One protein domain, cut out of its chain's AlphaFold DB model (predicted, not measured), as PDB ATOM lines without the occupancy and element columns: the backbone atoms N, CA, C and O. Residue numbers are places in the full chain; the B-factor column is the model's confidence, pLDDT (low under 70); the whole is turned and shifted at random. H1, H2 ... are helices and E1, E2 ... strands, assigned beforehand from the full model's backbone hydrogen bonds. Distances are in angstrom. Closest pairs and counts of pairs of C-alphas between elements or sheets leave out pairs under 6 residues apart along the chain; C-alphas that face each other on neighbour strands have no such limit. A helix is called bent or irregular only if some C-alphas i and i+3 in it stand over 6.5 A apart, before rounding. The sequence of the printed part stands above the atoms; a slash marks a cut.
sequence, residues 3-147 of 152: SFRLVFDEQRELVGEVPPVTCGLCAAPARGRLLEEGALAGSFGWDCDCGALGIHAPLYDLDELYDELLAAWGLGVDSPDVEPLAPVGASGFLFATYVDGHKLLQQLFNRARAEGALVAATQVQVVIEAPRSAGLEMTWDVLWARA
ATOM      1  N   SER A   3       9.106 -44.199  20.378       92.94
ATOM      2  CA  SER A   3       9.247 -42.767  20.162       92.94
ATOM      3  C   SER A   3      10.644 -42.341  20.584       92.94
ATOM      4  O   SER A   3      11.107 -42.736  21.657       92.94
ATOM      5  N   PHE A   4      11.318 -41.556  19.752       92.75
ATOM      6  CA  PHE A   4      12.618 -40.995  20.090       92.75
ATOM      7  C   PHE A   4      12.814 -39.600  19.506       92.75
ATOM      8  O   PHE A   4      12.036 -39.110  18.688       92.75
ATOM      9  N   ARG A   5      13.875 -38.943  19.966       93.31
ATOM     10  CA  ARG A   5      14.244 -37.596  19.556       93.31
ATOM     11  C   ARG A   5      15.580 -37.618  18.833       93.31
ATOM     12  O   ARG A   5      16.520 -38.242  19.317       93.31
ATOM     13  N   LEU A   6      15.654 -36.898  17.723       94.25
ATOM     14  CA  LEU A   6      16.900 -36.569  17.045       94.25
ATOM     15  C   LEU A   6      17.151 -35.081  17.212       94.25
ATOM     16  O   LEU A   6      16.277 -34.267  16.917       94.25
ATOM     17  N   VAL A   7      18.335 -34.740  17.700       93.88
ATOM     18  CA  VAL A   7      18.757 -33.352  17.880       93.88
ATOM     19  C   VAL A   7      19.853 -33.076  16.870       93.88
ATOM     20  O   VAL A   7      20.810 -33.836  16.791       93.88
ATOM     21  N   PHE A   8      19.713 -32.000  16.115       92.81
ATOM     22  CA  PHE A   8      20.711 -31.539  15.163       92.81
ATOM     23  C   PHE A   8      21.298 -30.206  15.622       92.81
ATOM     24  O   PHE A   8      20.608 -29.404  16.257       92.81
ATOM     25  N   ASP A   9      22.568 -29.969  15.311       93.00
ATOM     26  CA  ASP A   9      23.247 -28.707  15.606       93.00
ATOM     27  C   ASP A   9      23.056 -27.653  14.496       93.00
ATOM     28  O   ASP A   9      22.234 -27.799  13.584       93.00
ATOM     29  N   GLU A  10      23.783 -26.533  14.588       92.94
ATOM     30  CA  GLU A  10      23.704 -25.440  13.605       92.94
ATOM     31  C   GLU A  10      24.240 -25.836  12.222       92.94
ATOM     32  O   GLU A  10      23.885 -25.208  11.221       92.94
ATOM     33  N   GLN A  11      25.048 -26.890  12.157       91.06
ATOM     34  CA  GLN A  11      25.649 -27.461  10.961       91.06
ATOM     35  C   GLN A  11      24.783 -28.580  10.362       91.06
ATOM     36  O   GLN A  11      25.094 -29.065   9.275       91.06
ATOM     37  N   ARG A  12      23.652 -28.915  11.004       86.19
ATOM     38  CA  ARG A  12      22.780 -30.059  10.680       86.19
ATOM     39  C   ARG A  12      23.459 -31.409  10.900       86.19
ATOM     40  O   ARG A  12      23.063 -32.396  10.284       86.19
ATOM     41  N   GLU A  13      24.442 -31.466  11.787       90.31
ATOM     42  CA  GLU A  13      25.018 -32.724  12.246       90.31
ATOM     43  C   GLU A  13      24.194 -33.272  13.413       90.31
ATOM     44  O   GLU A  13      23.637 -32.516  14.216       90.31
ATOM     45  N   LEU A  14      24.068 -34.599  13.484       92.12
ATOM     46  CA  LEU A  14      23.363 -35.257  14.580       92.12
ATOM     47  C   LEU A  14      24.152 -35.065  15.883       92.12
ATOM     48  O   LEU A  14      25.318 -35.440  15.986       92.12
ATOM     49  N   VAL A  15      23.488 -34.537  16.905       92.81
ATOM     50  CA  VAL A  15      24.027 -34.407  18.256       92.81
ATOM     51  C   VAL A  15      23.733 -35.686  19.034       92.81
ATOM     52  O   VAL A  15      22.582 -35.988  19.351       92.81
ATOM     53  N   GLY A  16      24.789 -36.411  19.398       92.00
ATOM     54  CA  GLY A  16      24.690 -37.674  20.127       92.00
ATOM     55  C   GLY A  16      24.548 -38.880  19.200       92.00
ATOM     56  O   GLY A  16      25.035 -38.876  18.074       92.00
ATOM     57  N   GLU A  17      23.917 -39.939  19.702       93.31
ATOM     58  CA  GLU A  17      23.747 -41.204  18.980       93.31
ATOM     59  C   GLU A  17      22.310 -41.367  18.477       93.31
ATOM     60  O   GLU A  17      21.368 -40.804  19.040       93.31
ATOM     61  N   VAL A  18      22.130 -42.188  17.439       95.06
ATOM     62  CA  VAL A  18      20.798 -42.598  16.979       95.06
ATOM     63  C   VAL A  18      20.156 -43.480  18.060       95.06
ATOM     64  O   VAL A  18      20.715 -44.533  18.386       95.06
ATOM     65  N   PRO A  19      18.991 -43.102  18.618       95.81
ATOM     66  CA  PRO A  19      18.367 -43.870  19.688       95.81
ATOM     67  C   PRO A  19      17.995 -45.297  19.256       95.81
ATOM     68  O   PRO A  19      17.658 -45.529  18.088       95.81
ATOM     69  N   PRO A  20      18.030 -46.268  20.184       96.50
ATOM     70  CA  PRO A  20      17.620 -47.628  19.880       96.50
ATOM     71  C   PRO A  20      16.112 -47.708  19.623       96.50
ATOM     72  O   PRO A  20      15.326 -46.951  20.194       96.50
ATOM     73  N   VAL A  21      15.713 -48.682  18.808       97.00
ATOM     74  CA  VAL A  21      14.304 -49.019  18.541       97.00
ATOM     75  C   VAL A  21      14.088 -50.518  18.719       97.00
ATOM     76  O   VAL A  21      15.030 -51.310  18.706       97.00
ATOM     77  N   THR A  22      12.842 -50.928  18.879       98.12
ATOM     78  CA  THR A  22      12.421 -52.319  19.002       98.12
ATOM     79  C   THR A  22      12.499 -53.005  17.641       98.12
ATOM     80  O   THR A  22      11.849 -52.594  16.681       98.12
ATOM     81  N   CYS A  23      13.259 -54.096  17.554       98.31
ATOM     82  CA  CYS A  23      13.377 -54.880  16.334       98.31
ATOM     83  C   CYS A  23      12.029 -55.484  15.918       98.31
ATOM     84  O   CYS A  23      11.415 -56.234  16.681       98.31
ATOM     85  N   GLY A  24      11.620 -55.259  14.668       97.44
ATOM     86  CA  GLY A  24      10.373 -55.796  14.115       97.44
ATOM     87  C   GLY A  24      10.313 -57.323  13.977       97.44
ATOM     88  O   GLY A  24       9.233 -57.863  13.756       97.44
ATOM     89  N   LEU A  25      11.445 -58.028  14.104       97.69
ATOM     90  CA  LEU A  25      11.515 -59.488  13.960       97.69
ATOM     91  C   LEU A  25      11.567 -60.243  15.292       97.69
ATOM     92  O   LEU A  25      10.959 -61.305  15.406       97.69
ATOM     93  N   CYS A  26      12.297 -59.737  16.290       97.56
ATOM     94  CA  CYS A  26      12.480 -60.431  17.572       97.56
ATOM     95  C   CYS A  26      12.013 -59.635  18.798       97.56
ATOM     96  O   CYS A  26      12.122 -60.144  19.911       97.56
ATOM     97  N   ALA A  27      11.529 -58.403  18.609       97.56
ATOM     98  CA  ALA A  27      11.122 -57.477  19.667       97.56
ATOM     99  C   ALA A  27      12.217 -57.101  20.690       97.56
ATOM    100  O   ALA A  27      11.916 -56.484  21.710       97.56
ATOM    101  N   ALA A  28      13.488 -57.432  20.434       97.69
ATOM    102  CA  ALA A  28      14.610 -56.957  21.240       97.69
ATOM    103  C   ALA A  28      15.025 -55.532  20.825       97.69
ATOM    104  O   ALA A  28      14.811 -55.155  19.668       97.69
ATOM    105  N   PRO A  29      15.657 -54.749  21.716       97.62
ATOM    106  CA  PRO A  29      16.266 -53.477  21.340       97.62
ATOM    107  C   PRO A  29      17.333 -53.664  20.251       97.62
ATOM    108  O   PRO A  29      18.158 -54.574  20.329       97.62
ATOM    109  N   ALA A  30      17.320 -52.797  19.245       98.00
ATOM    110  CA  ALA A  30      18.305 -52.728  18.173       98.00
ATOM    111  C   ALA A  30      19.101 -51.422  18.288       98.00
ATOM    112  O   ALA A  30      18.534 -50.361  18.562       98.00
ATOM    113  N   ARG A  31      20.419 -51.499  18.093       97.94
ATOM    114  CA  ARG A  31      21.335 -50.365  18.246       97.94
ATOM    115  C   ARG A  31      21.243 -49.451  17.030       97.94
ATOM    116  O   ARG A  31      21.480 -49.915  15.918       97.94
ATOM    117  N   GLY A  32      20.934 -48.175  17.246       96.81
ATOM    118  CA  GLY A  32      20.888 -47.178  16.180       96.81
ATOM    119  C   GLY A  32      22.276 -46.791  15.670       96.81
ATOM    120  O   GLY A  32      23.251 -46.784  16.424       96.81
ATOM    121  N   ARG A  33      22.358 -46.455  14.383       94.94
ATOM    122  CA  ARG A  33      23.532 -45.855  13.741       94.94
ATOM    123  C   ARG A  33      23.135 -45.018  12.531       94.94
ATOM    124  O   ARG A  33      22.060 -45.208  11.960       94.94
ATOM    125  N   LEU A  34      24.032 -44.130  12.119       93.94
ATOM    126  CA  LEU A  34      23.974 -43.542  10.785       93.94
ATOM    127  C   LEU A  34      24.505 -44.555   9.765       93.94
ATOM    128  O   LEU A  34      25.392 -45.362  10.058       93.94
ATOM    129  N   LEU A  35      23.921 -44.541   8.574       90.69
ATOM    130  CA  LEU A  35      24.411 -45.294   7.428       90.69
ATOM    131  C   LEU A  35      25.476 -44.453   6.716       90.69
ATOM    132  O   LEU A  35      25.293 -43.257   6.516       90.69
ATOM    133  N   GLU A  36      26.602 -45.067   6.359       85.81
ATOM    134  CA  GLU A  36      27.791 -44.345   5.870       85.81
ATOM    135  C   GLU A  36      28.035 -44.522   4.363       85.81
ATOM    136  O   GLU A  36      28.845 -43.804   3.781       85.81
ATOM    137  N   GLU A  37      27.338 -45.458   3.715       76.44
ATOM    138  CA  GLU A  37      27.651 -45.904   2.353       76.44
ATOM    139  C   GLU A  37      26.405 -45.981   1.455       76.44
ATOM    140  O   GLU A  37      25.287 -46.208   1.922       76.44
ATOM    141  N   GLY A  38      26.622 -45.834   0.141       73.56
ATOM    142  CA  GLY A  38      25.584 -45.943  -0.892       73.56
ATOM    143  C   GLY A  38      24.612 -44.758  -0.931       73.56
ATOM    144  O   GLY A  38      24.866 -43.715  -0.331       73.56
ATOM    145  N   ALA A  39      23.480 -44.917  -1.624       74.31
ATOM    146  CA  ALA A  39      22.428 -43.890  -1.650       74.31
ATOM    147  C   ALA A  39      21.711 -43.733  -0.293       74.31
ATOM    148  O   ALA A  39      21.013 -42.752  -0.065       74.31
ATOM    149  N   LEU A  40      21.936 -44.670   0.636       83.12
ATOM    150  CA  LEU A  40      21.459 -44.605   2.017       83.12
ATOM    151  C   LEU A  40      22.387 -43.803   2.943       83.12
ATOM    152  O   LEU A  40      22.063 -43.645   4.122       83.12
ATOM    153  N   ALA A  41      23.534 -43.313   2.459       83.38
ATOM    154  CA  ALA A  41      24.474 -42.549   3.273       83.38
ATOM    155  C   ALA A  41      23.801 -41.315   3.903       83.38
ATOM    156  O   ALA A  41      23.130 -40.533   3.231       83.38
ATOM    157  N   GLY A  42      23.978 -41.144   5.212       83.56
ATOM    158  CA  GLY A  42      23.310 -40.114   6.011       83.56
ATOM    159  C   GLY A  42      21.912 -40.494   6.516       83.56
ATOM    160  O   GLY A  42      21.350 -39.752   7.320       83.56
ATOM    161  N   SER A  43      21.359 -41.641   6.103       89.00
ATOM    162  CA  SER A  43      20.111 -42.182   6.656       89.00
ATOM    163  C   SER A  43      20.346 -42.941   7.974       89.00
ATOM    164  O   SER A  43      21.471 -43.064   8.467       89.00
ATOM    165  N   PHE A  44      19.266 -43.454   8.564       95.06
ATOM    166  CA  PHE A  44      19.237 -44.103   9.873       95.06
ATOM    167  C   PHE A  44      19.056 -45.614   9.738       95.06
ATOM    168  O   PHE A  44      18.167 -46.087   9.025       95.06
ATOM    169  N   GLY A  45      19.881 -46.371  10.459       96.56
ATOM    170  CA  GLY A  45      19.818 -47.825  10.518       96.56
ATOM    171  C   GLY A  45      19.885 -48.359  11.944       96.56
ATOM    172  O   GLY A  45      20.318 -47.666  12.865       96.56
ATOM    173  N   TRP A  46      19.471 -49.612  12.115       97.81
ATOM    174  CA  TRP A  46      19.458 -50.302  13.398       97.81
ATOM    175  C   TRP A  46      19.932 -51.742  13.269       97.81
ATOM    176  O   TRP A  46      19.315 -52.549  12.574       97.81
ATOM    177  N   ASP A  47      20.987 -52.085  14.000       97.44
ATOM    178  CA  ASP A  47      21.522 -53.443  14.050       97.44
ATOM    179  C   ASP A  47      20.950 -54.174  15.275       97.44
ATOM    180  O   ASP A  47      21.037 -53.690  16.407       97.44
ATOM    181  N   CYS A  48      20.358 -55.351  15.072       97.88
ATOM    182  CA  CYS A  48      19.837 -56.185  16.152       97.88
ATOM    183  C   CYS A  48      20.671 -57.460  16.328       97.88
ATOM    184  O   CYS A  48      20.993 -58.134  15.351       97.88
ATOM    185  N   ASP A  49      20.898 -57.875  17.578       96.94
ATOM    186  CA  ASP A  49      21.632 -59.104  17.930       96.94
ATOM    187  C   ASP A  49      21.035 -60.381  17.318       96.94
ATOM    188  O   ASP A  49      21.721 -61.390  17.149       96.94
ATOM    189  N   CYS A  50      19.753 -60.359  16.937       95.94
ATOM    190  CA  CYS A  50      19.139 -61.478  16.225       95.94
ATOM    191  C   CYS A  50      19.625 -61.630  14.770       95.94
ATOM    192  O   CYS A  50      19.199 -62.581  14.106       95.94
ATOM    193  N   GLY A  51      20.481 -60.721  14.289       96.12
ATOM    194  CA  GLY A  51      21.008 -60.638  12.925       96.12
ATOM    195  C   GLY A  51      20.157 -59.796  11.972       96.12
ATOM    196  O   GLY A  51      20.383 -59.841  10.768       96.12
ATOM    197  N   ALA A  52      19.147 -59.088  12.483       97.56
ATOM    198  CA  ALA A  52      18.295 -58.229  11.668       97.56
ATOM    199  C   ALA A  52      18.896 -56.831  11.511       97.56
ATOM    200  O   ALA A  52      19.407 -56.268  12.481       97.56
ATOM    201  N   LEU A  53      18.743 -56.264  10.318       97.25
ATOM    202  CA  LEU A  53      19.053 -54.877  10.000       97.25
ATOM    203  C   LEU A  53      17.750 -54.127   9.703       97.25
ATOM    204  O   LEU A  53      17.012 -54.495   8.786       97.25
ATOM    205  N   GLY A  54      17.471 -53.098  10.498       97.50
ATOM    206  CA  GLY A  54      16.396 -52.135  10.286       97.50
ATOM    207  C   GLY A  54      16.920 -50.899   9.566       97.50
ATOM    208  O   GLY A  54      17.997 -50.417   9.905       97.50
ATOM    209  N   ILE A  55      16.181 -50.374   8.592       97.06
ATOM    210  CA  ILE A  55      16.547 -49.167   7.840       97.06
ATOM    211  C   ILE A  55      15.331 -48.250   7.779       97.06
ATOM    212  O   ILE A  55      14.228 -48.707   7.473       97.06
ATOM    213  N   HIS A  56      15.523 -46.967   8.082       95.38
ATOM    214  CA  HIS A  56      14.508 -45.954   7.818       95.38
ATOM    215  C   HIS A  56      14.380 -45.766   6.304       95.38
ATOM    216  O   HIS A  56      15.345 -45.374   5.646       95.38
ATOM    217  N   ALA A  57      13.195 -46.046   5.770       91.75
ATOM    218  CA  ALA A  57      12.904 -45.925   4.348       91.75
ATOM    219  C   ALA A  57      11.484 -45.377   4.161       91.75
ATOM    220  O   ALA A  57      10.514 -46.103   4.409       91.75
ATOM    221  N   PRO A  58      11.335 -44.112   3.739       87.62
ATOM    222  CA  PRO A  58      10.030 -43.561   3.424       87.62
ATOM    223  C   PRO A  58       9.422 -44.302   2.231       87.62
ATOM    224  O   PRO A  58      10.048 -44.426   1.183       87.62
ATOM    225  N   LEU A  59       8.181 -44.778   2.364       86.06
ATOM    226  CA  LEU A  59       7.551 -45.576   1.303       86.06
ATOM    227  C   LEU A  59       7.366 -44.813  -0.019       86.06
ATOM    228  O   LEU A  59       7.236 -45.445  -1.063       86.06
ATOM    229  N   TYR A  60       7.320 -43.480   0.027       82.62
ATOM    230  CA  TYR A  60       7.168 -42.631  -1.154       82.62
ATOM    231  C   TYR A  60       8.458 -42.471  -1.974       82.62
ATOM    232  O   TYR A  60       8.346 -42.070  -3.124       82.62
ATOM    233  N   ASP A  61       9.618 -42.826  -1.411       85.50
ATOM    234  CA  ASP A  61      10.921 -42.856  -2.099       85.50
ATOM    235  C   ASP A  61      11.385 -44.310  -2.338       85.50
ATOM    236  O   ASP A  61      12.554 -44.586  -2.598       85.50
ATOM    237  N   LEU A  62      10.494 -45.296  -2.168       88.00
ATOM    238  CA  LEU A  62      10.900 -46.702  -2.153       88.00
ATOM    239  C   LEU A  62      11.366 -47.212  -3.522       88.00
ATOM    240  O   LEU A  62      12.078 -48.208  -3.572       88.00
ATOM    241  N   ASP A  63      10.970 -46.566  -4.616       85.75
ATOM    242  CA  ASP A  63      11.503 -46.823  -5.956       85.75
ATOM    243  C   ASP A  63      12.971 -46.409  -6.073       85.75
ATOM    244  O   ASP A  63      13.744 -47.123  -6.706       85.75
ATOM    245  N   GLU A  64      13.360 -45.310  -5.424       85.00
ATOM    246  CA  GLU A  64      14.747 -44.836  -5.380       85.00
ATOM    247  C   GLU A  64      15.618 -45.627  -4.397       85.00
ATOM    248  O   GLU A  64      16.829 -45.673  -4.568       85.00
ATOM    249  N   LEU A  65      15.016 -46.234  -3.368       88.94
ATOM    250  CA  LEU A  65      15.733 -46.957  -2.309       88.94
ATOM    251  C   LEU A  65      15.733 -48.483  -2.481       88.94
ATOM    252  O   LEU A  65      16.312 -49.194  -1.655       88.94
ATOM    253  N   TYR A  66      15.023 -49.014  -3.480       90.62
ATOM    254  CA  TYR A  66      14.733 -50.446  -3.587       90.62
ATOM    255  C   TYR A  66      16.004 -51.301  -3.640       90.62
ATOM    256  O   TYR A  66      16.166 -52.252  -2.867       90.62
ATOM    257  N   ASP A  67      16.912 -50.943  -4.544       91.25
ATOM    258  CA  ASP A  67      18.128 -51.698  -4.831       91.25
ATOM    259  C   ASP A  67      19.114 -51.603  -3.657       91.25
ATOM    260  O   ASP A  67      19.760 -52.584  -3.276       91.25
ATOM    261  N   GLU A  68      19.171 -50.445  -3.007       90.88
ATOM    262  CA  GLU A  68      20.021 -50.159  -1.862       90.88
ATOM    263  C   GLU A  68      19.549 -50.869  -0.601       90.88
ATOM    264  O   GLU A  68      20.381 -51.337   0.176       90.88
ATOM    265  N   LEU A  69      18.237 -50.999  -0.400       93.38
ATOM    266  CA  LEU A  69      17.686 -51.796   0.694       93.38
ATOM    267  C   LEU A  69      18.058 -53.271   0.533       93.38
ATOM    268  O   LEU A  69      18.518 -53.894   1.493       93.38
ATOM    269  N   LEU A  70      17.929 -53.824  -0.678       93.44
ATOM    270  CA  LEU A  70      18.367 -55.194  -0.964       93.44
ATOM    271  C   LEU A  70      19.872 -55.358  -0.731       93.44
ATOM    272  O   LEU A  70      20.283 -56.289  -0.035       93.44
ATOM    273  N   ALA A  71      20.684 -54.434  -1.249       91.94
ATOM    274  CA  ALA A  71      22.130 -54.459  -1.077       91.94
ATOM    275  C   ALA A  71      22.539 -54.368   0.403       91.94
ATOM    276  O   ALA A  71      23.368 -55.155   0.862       91.94
ATOM    277  N   ALA A  72      21.925 -53.464   1.174       92.19
ATOM    278  CA  ALA A  72      22.194 -53.294   2.600       92.19
ATOM    279  C   ALA A  72      21.814 -54.539   3.414       92.19
ATOM    280  O   ALA A  72      22.504 -54.898   4.369       92.19
ATOM    281  N   TRP A  73      20.753 -55.243   3.017       93.31
ATOM    282  CA  TRP A  73      20.376 -56.533   3.596       93.31
ATOM    283  C   TRP A  73      21.220 -57.714   3.097       93.31
ATOM    284  O   TRP A  73      21.020 -58.839   3.559       93.31
ATOM    285  N   GLY A  74      22.178 -57.480   2.195       92.06
ATOM    286  CA  GLY A  74      23.048 -58.512   1.630       92.06
ATOM    287  C   GLY A  74      22.330 -59.459   0.665       92.06
ATOM    288  O   GLY A  74      22.738 -60.615   0.537       92.06
ATOM    289  N   LEU A  75      21.255 -58.991   0.030       91.69
ATOM    290  CA  LEU A  75      20.421 -59.739  -0.909       91.69
ATOM    291  C   LEU A  75      20.779 -59.394  -2.358       91.69
ATOM    292  O   LEU A  75      21.391 -58.360  -2.641       91.69
ATOM    293  N   GLY A  76      20.403 -60.266  -3.292       90.56
ATOM    294  CA  GLY A  76      20.612 -60.029  -4.716       90.56
ATOM    295  C   GLY A  76      19.798 -58.842  -5.232       90.56
ATOM    296  O   GLY A  76      18.566 -58.901  -5.249       90.56
ATOM    297  N   VAL A  77      20.497 -57.807  -5.703       87.62
ATOM    298  CA  VAL A  77      19.904 -56.608  -6.315       87.62
ATOM    299  C   VAL A  77      19.214 -56.978  -7.627       87.62
ATOM    300  O   VAL A  77      19.831 -57.577  -8.510       87.62
ATOM    301  N   ASP A  78      17.933 -56.640  -7.724       82.19
ATOM    302  CA  ASP A  78      17.103 -56.783  -8.916       82.19
ATOM    303  C   ASP A  78      16.032 -55.695  -8.861       82.19
ATOM    304  O   ASP A  78      15.357 -55.565  -7.836       82.19
ATOM    305  N   SER A  79      15.906 -54.913  -9.929       80.12
ATOM    306  CA  SER A  79      15.054 -53.729  -9.923       80.12
ATOM    307  C   SER A  79      13.570 -54.110  -9.816       80.12
ATOM    308  O   SER A  79      13.151 -55.146 -10.346       80.12
ATOM    309  N   PRO A  80      12.742 -53.284  -9.155       80.50
ATOM    310  CA  PRO A  80      11.327 -53.583  -8.995       80.50
ATOM    311  C   PRO A  80      10.590 -53.566 -10.336       80.50
ATOM    312  O   PRO A  80      10.910 -52.794 -11.240       80.50
ATOM    313  N   ASP A  81       9.530 -54.368 -10.437       78.50
ATOM    314  CA  ASP A  81       8.608 -54.307 -11.566       78.50
ATOM    315  C   ASP A  81       7.686 -53.090 -11.390       78.50
ATOM    316  O   ASP A  81       6.636 -53.134 -10.726       78.50
ATOM    317  N   VAL A  82       8.148 -51.960 -11.927       69.31
ATOM    318  CA  VAL A  82       7.431 -50.687 -11.938       69.31
ATOM    319  C   VAL A  82       6.948 -50.419 -13.353       69.31
ATOM    320  O   VAL A  82       7.686 -49.927 -14.205       69.31
ATOM    321  N   GLU A  83       5.675 -50.704 -13.614       61.66
ATOM    322  CA  GLU A  83       5.016 -50.110 -14.772       61.66
ATOM    323  C   GLU A  83       4.908 -48.597 -14.528       61.66
ATOM    324  O   GLU A  83       4.327 -48.192 -13.513       61.66
ATOM    325  N   PRO A  84       5.437 -47.737 -15.417       57.28
ATOM    326  CA  PRO A  84       5.216 -46.309 -15.285       57.28
ATOM    327  C   PRO A  84       3.709 -46.054 -15.353       57.28
ATOM    328  O   PRO A  84       3.050 -46.446 -16.322       57.28
ATOM    329  N   LEU A  85       3.148 -45.405 -14.327       57.25
ATOM    330  CA  LEU A  85       1.754 -44.979 -14.394       57.25
ATOM    331  C   LEU A  85       1.568 -44.103 -15.633       57.25
ATOM    332  O   LEU A  85       2.410 -43.254 -15.941       57.25
ATOM    333  N   ALA A  86       0.450 -44.298 -16.335       57.00
ATOM    334  CA  ALA A  86       0.090 -43.429 -17.443       57.00
ATOM    335  C   ALA A  86       0.142 -41.965 -16.962       57.00
ATOM    336  O   ALA A  86      -0.442 -41.652 -15.918       57.00
ATOM    337  N   PRO A  87       0.845 -41.069 -17.675       57.59
ATOM    338  CA  PRO A  87       1.006 -39.693 -17.236       57.59
ATOM    339  C   PRO A  87      -0.355 -39.029 -17.018       57.59
ATOM    340  O   PRO A  87      -1.239 -39.076 -17.878       57.59
ATOM    341  N   VAL A  88      -0.524 -38.381 -15.864       52.94
ATOM    342  CA  VAL A  88      -1.740 -37.629 -15.544       52.94
ATOM    343  C   VAL A  88      -1.675 -36.274 -16.258       52.94
ATOM    344  O   VAL A  88      -1.299 -35.264 -15.676       52.94
ATOM    345  N   GLY A  89      -2.010 -36.252 -17.551       53.69
ATOM    346  CA  GLY A  89      -2.195 -35.019 -18.326       53.69
ATOM    347  C   GLY A  89      -1.476 -34.983 -19.676       53.69
ATOM    348  O   GLY A  89      -0.421 -35.576 -19.867       53.69
ATOM    349  N   ALA A  90      -2.066 -34.253 -20.629       53.62
ATOM    350  CA  ALA A  90      -1.547 -34.073 -21.991       53.62
ATOM    351  C   ALA A  90      -0.742 -32.768 -22.186       53.62
ATOM    352  O   ALA A  90      -0.283 -32.479 -23.290       53.62
ATOM    353  N   SER A  91      -0.584 -31.947 -21.143       54.62
ATOM    354  CA  SER A  91       0.157 -30.682 -21.215       54.62
ATOM    355  C   SER A  91       1.621 -30.910 -20.841       54.62
ATOM    356  O   SER A  91       1.941 -31.083 -19.667       54.62
ATOM    357  N   GLY A  92       2.500 -30.928 -21.843       54.81
ATOM    358  CA  GLY A  92       3.916 -31.289 -21.726       54.81
ATOM    359  C   GLY A  92       4.802 -30.299 -20.968       54.81
ATOM    360  O   GLY A  92       5.754 -29.792 -21.550       54.81
ATOM    361  N   PHE A  93       4.523 -30.036 -19.690       53.97
ATOM    362  CA  PHE A  93       5.413 -29.217 -18.861       53.97
ATOM    363  C   PHE A  93       5.830 -29.807 -17.516       53.97
ATOM    364  O   PHE A  93       6.826 -29.330 -16.999       53.97
ATOM    365  N   LEU A  94       5.180 -30.848 -16.985       51.50
ATOM    366  CA  LEU A  94       5.654 -31.616 -15.824       51.50
ATOM    367  C   LEU A  94       4.884 -32.941 -15.781       51.50
ATOM    368  O   LEU A  94       3.655 -32.934 -15.772       51.50
ATOM    369  N   PHE A  95       5.599 -34.063 -15.752       52.06
ATOM    370  CA  PHE A  95       5.021 -35.378 -15.487       52.06
ATOM    371  C   PHE A  95       5.485 -35.812 -14.100       52.06
ATOM    372  O   PHE A  95       6.681 -35.959 -13.876       52.06
ATOM    373  N   ALA A  96       4.542 -35.979 -13.177       54.59
ATOM    374  CA  ALA A  96       4.781 -36.649 -11.909       54.59
ATOM    375  C   ALA A  96       4.065 -37.998 -11.970       54.59
ATOM    376  O   ALA A  96       2.838 -38.051 -12.082       54.59
ATOM    377  N   THR A  97       4.825 -39.087 -11.959       56.12
ATOM    378  CA  THR A  97       4.291 -40.438 -11.792       56.12
ATOM    379  C   THR A  97       4.355 -40.779 -10.316       56.12
ATOM    380  O   THR A  97       5.435 -40.832  -9.742       56.12
ATOM    381  N   TYR A  98       3.194 -40.969  -9.695       61.34
ATOM    382  CA  TYR A  98       3.122 -41.431  -8.315       61.34
ATOM    383  C   TYR A  98       3.417 -42.930  -8.295       61.34
ATOM    384  O   TYR A  98       2.657 -43.700  -8.879       61.34
ATOM    385  N   VAL A  99       4.505 -43.364  -7.671       70.75
ATOM    386  CA  VAL A  99       4.771 -44.799  -7.544       70.75
ATOM    387  C   VAL A  99       4.032 -45.337  -6.318       70.75
ATOM    388  O   VAL A  99       3.983 -44.705  -5.264       70.75
ATOM    389  N   ASP A 100       3.381 -46.493  -6.460       82.56
ATOM    390  CA  ASP A 100       2.674 -47.136  -5.351       82.56
ATOM    391  C   ASP A 100       3.685 -47.774  -4.384       82.56
ATOM    392  O   ASP A 100       4.088 -48.931  -4.541       82.56
ATOM    393  N   GLY A 101       4.085 -47.005  -3.370       85.44
ATOM    394  CA  GLY A 101       5.025 -47.434  -2.333       85.44
ATOM    395  C   GLY A 101       4.600 -48.704  -1.586       85.44
ATOM    396  O   GLY A 101       5.449 -49.504  -1.196       85.44
ATOM    397  N   HIS A 102       3.298 -48.967  -1.433       88.62
ATOM    398  CA  HIS A 102       2.832 -50.204  -0.798       88.62
ATOM    399  C   HIS A 102       3.014 -51.415  -1.712       88.62
ATOM    400  O   HIS A 102       3.448 -52.475  -1.246       88.62
ATOM    401  N   LYS A 103       2.729 -51.265  -3.012       89.19
ATOM    402  CA  LYS A 103       3.022 -52.305  -4.008       89.19
ATOM    403  C   LYS A 103       4.524 -52.587  -4.057       89.19
ATOM    404  O   LYS A 103       4.917 -53.754  -4.054       89.19
ATOM    405  N   LEU A 104       5.362 -51.551  -4.051       91.06
ATOM    406  CA  LEU A 104       6.819 -51.699  -4.006       91.06
ATOM    407  C   LEU A 104       7.300 -52.413  -2.745       91.06
ATOM    408  O   LEU A 104       8.088 -53.349  -2.844       91.06
ATOM    409  N   LEU A 105       6.773 -52.051  -1.574       94.12
ATOM    410  CA  LEU A 105       7.099 -52.720  -0.315       94.12
ATOM    411  C   LEU A 105       6.758 -54.211  -0.375       94.12
ATOM    412  O   LEU A 105       7.543 -55.056   0.059       94.12
ATOM    413  N   GLN A 106       5.598 -54.550  -0.943       94.00
ATOM    414  CA  GLN A 106       5.205 -55.939  -1.139       94.00
ATOM    415  C   GLN A 106       6.180 -56.674  -2.068       94.00
ATOM    416  O   GLN A 106       6.578 -57.797  -1.753       94.00
ATOM    417  N   GLN A 107       6.580 -56.057  -3.185       94.00
ATOM    418  CA  GLN A 107       7.570 -56.630  -4.098       94.00
ATOM    419  C   GLN A 107       8.915 -56.846  -3.398       94.00
ATOM    420  O   GLN A 107       9.447 -57.953  -3.454       94.00
ATOM    421  N   LEU A 108       9.417 -55.836  -2.685       95.00
ATOM    422  CA  LEU A 108      10.671 -55.887  -1.928       95.00
ATOM    423  C   LEU A 108      10.665 -57.046  -0.927       95.00
ATOM    424  O   LEU A 108      11.588 -57.858  -0.871       95.00
ATOM    425  N   PHE A 109       9.579 -57.178  -0.165       96.19
ATOM    426  CA  PHE A 109       9.433 -58.245   0.821       96.19
ATOM    427  C   PHE A 109       9.295 -59.622   0.178       96.19
ATOM    428  O   PHE A 109       9.826 -60.598   0.705       96.19
ATOM    429  N   ASN A 110       8.596 -59.732  -0.952       95.38
ATOM    430  CA  ASN A 110       8.507 -60.986  -1.695       95.38
ATOM    431  C   ASN A 110       9.873 -61.403  -2.242       95.38
ATOM    432  O   ASN A 110      10.244 -62.569  -2.112       95.38
ATOM    433  N   ARG A 111      10.639 -60.452  -2.782       94.56
ATOM    434  CA  ARG A 111      11.995 -60.674  -3.283       94.56
ATOM    435  C   ARG A 111      12.929 -61.143  -2.172       94.56
ATOM    436  O   ARG A 111      13.564 -62.184  -2.313       94.56
ATOM    437  N   ALA A 112      12.941 -60.442  -1.039       94.50
ATOM    438  CA  ALA A 112      13.755 -60.814   0.112       94.50
ATOM    439  C   ALA A 112      13.400 -62.207   0.658       94.50
ATOM    440  O   ALA A 112      14.281 -63.028   0.917       94.50
ATOM    441  N   ARG A 113      12.103 -62.524   0.766       95.44
ATOM    442  CA  ARG A 113      11.645 -63.862   1.175       95.44
ATOM    443  C   ARG A 113      12.012 -64.950   0.172       95.44
ATOM    444  O   ARG A 113      12.285 -66.069   0.595       95.44
ATOM    445  N   ALA A 114      12.035 -64.651  -1.129       94.19
ATOM    446  CA  ALA A 114      12.462 -65.605  -2.153       94.19
ATOM    447  C   ALA A 114      13.938 -66.009  -1.992       94.19
ATOM    448  O   ALA A 114      14.308 -67.122  -2.357       94.19
ATOM    449  N   GLU A 115      14.760 -65.150  -1.385       94.00
ATOM    450  CA  GLU A 115      16.135 -65.469  -0.983       94.00
ATOM    451  C   GLU A 115      16.244 -66.053   0.433       94.00
ATOM    452  O   GLU A 115      17.343 -66.272   0.927       94.00
ATOM    453  N   GLY A 116      15.123 -66.340   1.098       94.44
ATOM    454  CA  GLY A 116      15.095 -66.933   2.436       94.44
ATOM    455  C   GLY A 116      15.240 -65.932   3.584       94.44
ATOM    456  O   GLY A 116      15.409 -66.349   4.731       94.44
ATOM    457  N   ALA A 117      15.161 -64.626   3.320       96.25
ATOM    458  CA  ALA A 117      15.189 -63.623   4.377       96.25
ATOM    459  C   ALA A 117      13.858 -63.560   5.145       96.25
ATOM    460  O   ALA A 117      12.770 -63.752   4.593       96.25
ATOM    461  N   LEU A 118      13.939 -63.214   6.430       97.69
ATOM    462  CA  LEU A 118      12.778 -62.781   7.207       97.69
ATOM    463  C   LEU A 118      12.666 -61.269   7.130       97.69
ATOM    464  O   LEU A 118      13.671 -60.585   7.289       97.69
ATOM    465  N   VAL A 119      11.453 -60.758   6.939       98.12
ATOM    466  CA  VAL A 119      11.199 -59.324   6.770       98.12
ATOM    467  C   VAL A 119      10.028 -58.852   7.618       98.12
ATOM    468  O   VAL A 119       9.062 -59.595   7.820       98.12
ATOM    469  N   ALA A 120      10.107 -57.612   8.090       97.81
ATOM    470  CA  ALA A 120       9.045 -56.928   8.819       97.81
ATOM    471  C   ALA A 120       9.094 -55.422   8.541       97.81
ATOM    472  O   ALA A 120      10.142 -54.883   8.208       97.81
ATOM    473  N   ALA A 121       7.967 -54.740   8.715       97.12
ATOM    474  CA  ALA A 121       7.903 -53.282   8.731       97.12
ATOM    475  C   ALA A 121       7.357 -52.839  10.088       97.12
ATOM    476  O   ALA A 121       6.399 -53.425  10.600       97.12
ATOM    477  N   THR A 122       7.968 -51.821  10.676       96.69
ATOM    478  CA  THR A 122       7.507 -51.195  11.918       96.69
ATOM    479  C   THR A 122       7.457 -49.693  11.749       96.69
ATOM    480  O   THR A 122       8.118 -49.150  10.872       96.69
ATOM    481  N   GLN A 123       6.736 -49.026  12.640       96.31
ATOM    482  CA  GLN A 123       6.694 -47.572  12.692       96.31
ATOM    483  C   GLN A 123       7.256 -47.060  14.010       96.31
ATOM    484  O   GLN A 123       7.053 -47.672  15.065       96.31
ATOM    485  N   VAL A 124       7.937 -45.922  13.935       96.00
ATOM    486  CA  VAL A 124       8.455 -45.177  15.084       96.00
ATOM    487  C   VAL A 124       8.032 -43.718  14.980       96.00
ATOM    488  O   VAL A 124       7.945 -43.161  13.888       96.00
ATOM    489  N   GLN A 125       7.741 -43.094  16.116       96.94
ATOM    490  CA  GLN A 125       7.553 -41.652  16.197       96.94
ATOM    491  C   GLN A 125       8.902 -40.976  16.413       96.94
ATOM    492  O   GLN A 125       9.670 -41.366  17.291       96.94
ATOM    493  N   VAL A 126       9.180 -39.944  15.631       94.94
ATOM    494  CA  VAL A 126      10.432 -39.201  15.698       94.94
ATOM    495  C   VAL A 126      10.121 -37.736  15.904       94.94
ATOM    496  O   VAL A 126       9.323 -37.150  15.175       94.94
ATOM    497  N   VAL A 127      10.769 -37.152  16.906       95.06
ATOM    498  CA  VAL A 127      10.795 -35.707  17.117       95.06
ATOM    499  C   VAL A 127      12.143 -35.194  16.638       95.06
ATOM    500  O   VAL A 127      13.175 -35.524  17.220       95.06
ATOM    501  N   ILE A 128      12.140 -34.403  15.571       92.62
ATOM    502  CA  ILE A 128      13.341 -33.786  15.011       92.62
ATOM    503  C   ILE A 128      13.463 -32.373  15.562       92.62
ATOM    504  O   ILE A 128      12.636 -31.508  15.276       92.62
ATOM    505  N   GLU A 129      14.512 -32.124  16.333       93.56
ATOM    506  CA  GLU A 129      14.847 -30.804  16.853       93.56
ATOM    507  C   GLU A 129      16.068 -30.263  16.114       93.56
ATOM    508  O   GLU A 129      17.146 -30.847  16.157       93.56
ATOM    509  N   ALA A 130      15.899 -29.127  15.443       89.69
ATOM    510  CA  ALA A 130      16.988 -28.366  14.839       89.69
ATOM    511  C   ALA A 130      16.988 -26.925  15.375       89.69
ATOM    512  O   ALA A 130      15.937 -26.433  15.823       89.69
ATOM    513  N   PRO A 131      18.115 -26.194  15.314       89.00
ATOM    514  CA  PRO A 131      18.179 -24.836  15.830       89.00
ATOM    515  C   PRO A 131      17.132 -23.949  15.158       89.00
ATOM    516  O   PRO A 131      16.994 -23.931  13.936       89.00
ATOM    517  N   ARG A 132      16.401 -23.181  15.975       84.81
ATOM    518  CA  ARG A 132      15.333 -22.261  15.533       84.81
ATOM    519  C   ARG A 132      14.101 -22.947  14.920       84.81
ATOM    520  O   ARG A 132      13.278 -22.257  14.323       84.81
ATOM    521  N   SER A 133      13.938 -24.258  15.100       79.00
ATOM    522  CA  SER A 133      12.701 -24.979  14.771       79.00
ATOM    523  C   SER A 133      11.910 -25.316  16.038       79.00
ATOM    524  O   SER A 133      12.488 -25.651  17.072       79.00
ATOM    525  N   ALA A 134      10.581 -25.216  15.969       73.75
ATOM    526  CA  ALA A 134       9.720 -25.930  16.906       73.75
ATOM    527  C   ALA A 134       9.733 -27.392  16.444       73.75
ATOM    528  O   ALA A 134       9.422 -27.629  15.278       73.75
ATOM    529  N   GLY A 135      10.182 -28.316  17.297       83.69
ATOM    530  CA  GLY A 135      10.477 -29.700  16.916       83.69
ATOM    531  C   GLY A 135       9.418 -30.323  16.001       83.69
ATOM    532  O   GLY A 135       8.218 -30.189  16.241       83.69
ATOM    533  N   LEU A 136       9.873 -30.968  14.929       90.44
ATOM    534  CA  LEU A 136       9.016 -31.595  13.933       90.44
ATOM    535  C   LEU A 136       8.718 -33.030  14.354       90.44
ATOM    536  O   LEU A 136       9.621 -33.862  14.414       90.44
ATOM    537  N   GLU A 137       7.450 -33.319  14.621       93.75
ATOM    538  CA  GLU A 137       6.990 -34.678  14.892       93.75
ATOM    539  C   GLU A 137       6.603 -35.376  13.588       93.75
ATOM    540  O   GLU A 137       5.849 -34.836  12.775       93.75
ATOM    541  N   MET A 138       7.109 -36.588  13.386       93.06
ATOM    542  CA  MET A 138       6.785 -37.415  12.227       93.06
ATOM    543  C   MET A 138       6.813 -38.900  12.561       93.06
ATOM    544  O   MET A 138       7.413 -39.333  13.542       93.06
ATOM    545  N   THR A 139       6.137 -39.690  11.734       94.50
ATOM    546  CA  THR A 139       6.197 -41.150  11.791       94.50
ATOM    547  C   THR A 139       7.140 -41.641  10.709       94.50
ATOM    548  O   THR A 139       7.012 -41.244   9.553       94.50
ATOM    549  N   TRP A 140       8.081 -42.494  11.095       94.94
ATOM    550  CA  TRP A 140       9.028 -43.136  10.194       94.94
ATOM    551  C   TRP A 140       8.703 -44.612  10.049       94.94
ATOM    552  O   TRP A 140       8.448 -45.294  11.046       94.94
ATOM    553  N   ASP A 141       8.765 -45.101   8.814       95.06
ATOM    554  CA  ASP A 141       8.747 -46.526   8.516       95.06
ATOM    555  C   ASP A 141      10.172 -47.082   8.631       95.06
ATOM    556  O   ASP A 141      11.123 -46.559   8.048       95.06
ATOM    557  N   VAL A 142      10.317 -48.155   9.407       97.19
ATOM    558  CA  VAL A 142      11.563 -48.910   9.544       97.19
ATOM    559  C   VAL A 142      11.344 -50.287   8.943       97.19
ATOM    560  O   VAL A 142      10.526 -51.076   9.431       97.19
ATOM    561  N   LEU A 143      12.079 -50.569   7.874       97.81
ATOM    562  CA  LEU A 143      12.036 -51.837   7.167       97.81
ATOM    563  C   LEU A 143      13.140 -52.739   7.706       97.81
ATOM    564  O   LEU A 143      14.309 -52.365   7.728       97.81
ATOM    565  N   TRP A 144      12.760 -53.931   8.147       98.19
ATOM    566  CA  TRP A 144      13.656 -54.922   8.719       98.19
ATOM    567  C   TRP A 144      13.850 -56.067   7.749       98.19
ATOM    568  O   TRP A 144      12.865 -56.625   7.260       98.19
ATOM    569  N   ALA A 145      15.094 -56.513   7.604       97.81
ATOM    570  CA  ALA A 145      15.369 -57.848   7.110       97.81
ATOM    571  C   ALA A 145      16.434 -58.551   7.943       97.81
ATOM    572  O   ALA A 145      17.352 -57.940   8.489       97.81
ATOM    573  N   ARG A 146      16.317 -59.871   8.009       96.81
ATOM    574  CA  ARG A 146      17.372 -60.771   8.452       96.81
ATOM    575  C   ARG A 146      17.657 -61.741   7.319       96.81
ATOM    576  O   ARG A 146      16.808 -62.584   7.023       96.81
ATOM    577  N   ALA A 147      18.837 -61.615   6.720       89.06
ATOM    578  CA  ALA A 147      19.320 -62.547   5.712       89.06
ATOM    579  C   ALA A 147      19.372 -63.984   6.273       89.06
ATOM    580  O   ALA A 147      19.576 -64.170   7.481       89.06
TER     581      ALA A 147
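Overview. This is residues 3 to 147 of the 152 residues of an uncharacterized protein of Myxococcus fulvus (UniProt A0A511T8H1). One six-stranded sheet, strongly curled into an open part of a barrel, has two helices, H1 and H2, side by side next to its strands E4, E6 and E5. From the helices a long loop, residues 73 to 100, reaches away, and its tip, residues 89 to 94, sticks out free. The printed part has 145 residues, with named elements in the order E1 E2 E3 E4 H1 H2 E5 E6; under half of the residues are in them, and the class is mixed, helices and strands. The mixed sheet runs E1 E5 E6 E4 E3 E2. The whole is compact, with a radius of gyration of the C-alphas of 16.8 A, and flat, spanning 48 by 43 by 24 A.

Along the chain. Find C-alpha 118 at (12.778, -62.781, 7.207); from there E5, residues 118 to 129, runs 33.5 A and bends by 50 degrees at residue 125. E6, residues 136 to 146, covers 30.8 A and ends at C-alpha 146, (17.372, -60.771, 8.452). The shorter strands are E1, residues 3 to 7, starting at C-alpha 3, (9.247, -42.767, 20.162); E2, residues 29 to 34; E3, residues 44 to 47; and E4, residues 53 to 56. H1, residues 59 to 72, measures 16.6 A and is irregular: C-alphas 60 and 63 are 7.7 A apart. H2, residues 101 to 114, measures 19.6 A.

Arrangement. Start at the hairpin E5 and E6, antiparallel, where N 122 and O 142 are 2.9 A apart. E1, an edge strand, is parallel to E5, with N 6 and O 127 at 2.9 A. On the other side of E5 from E1, E6 is also the antiparallel neighbour of E4, with N 55 and O 143 at 2.9 A. E2, E3 and E4 form a meander, each strand the antiparallel neighbour of the one before: N 33 and O 45 are 2.8 A apart, as are N 54 and O 46. E4, H1 H2 and E5 make a split strand-helix-strand unit, two strands running the same way with E6 between them, and its crossover is right-handed. H2 is on the sheet at a height of 9.7 A, over E5 and slantwise to the strands, at 35 degrees on the local plane; the closest C-alphas, Phe 109 and Val 119, are 6.3 A apart. H1 only grazes the sheet. H1 and H2 touch at a shallow tilt of 19 degrees, the same way; their closest C-alphas, Leu 59 and Gly 101, are 4.8 A apart. Every O i to N i+4 pair is within hydrogen-bond range in H2, but 6 of 10 in H1.

Size, cuts and confidence. The C-alphas farthest apart, Asp 49 and Ser 91, are 52.9 A apart. The printed part has no cut. Its long links are E1 to E2 and H1 to H2. Look at residues 82 to 98 for pLDDT under 70.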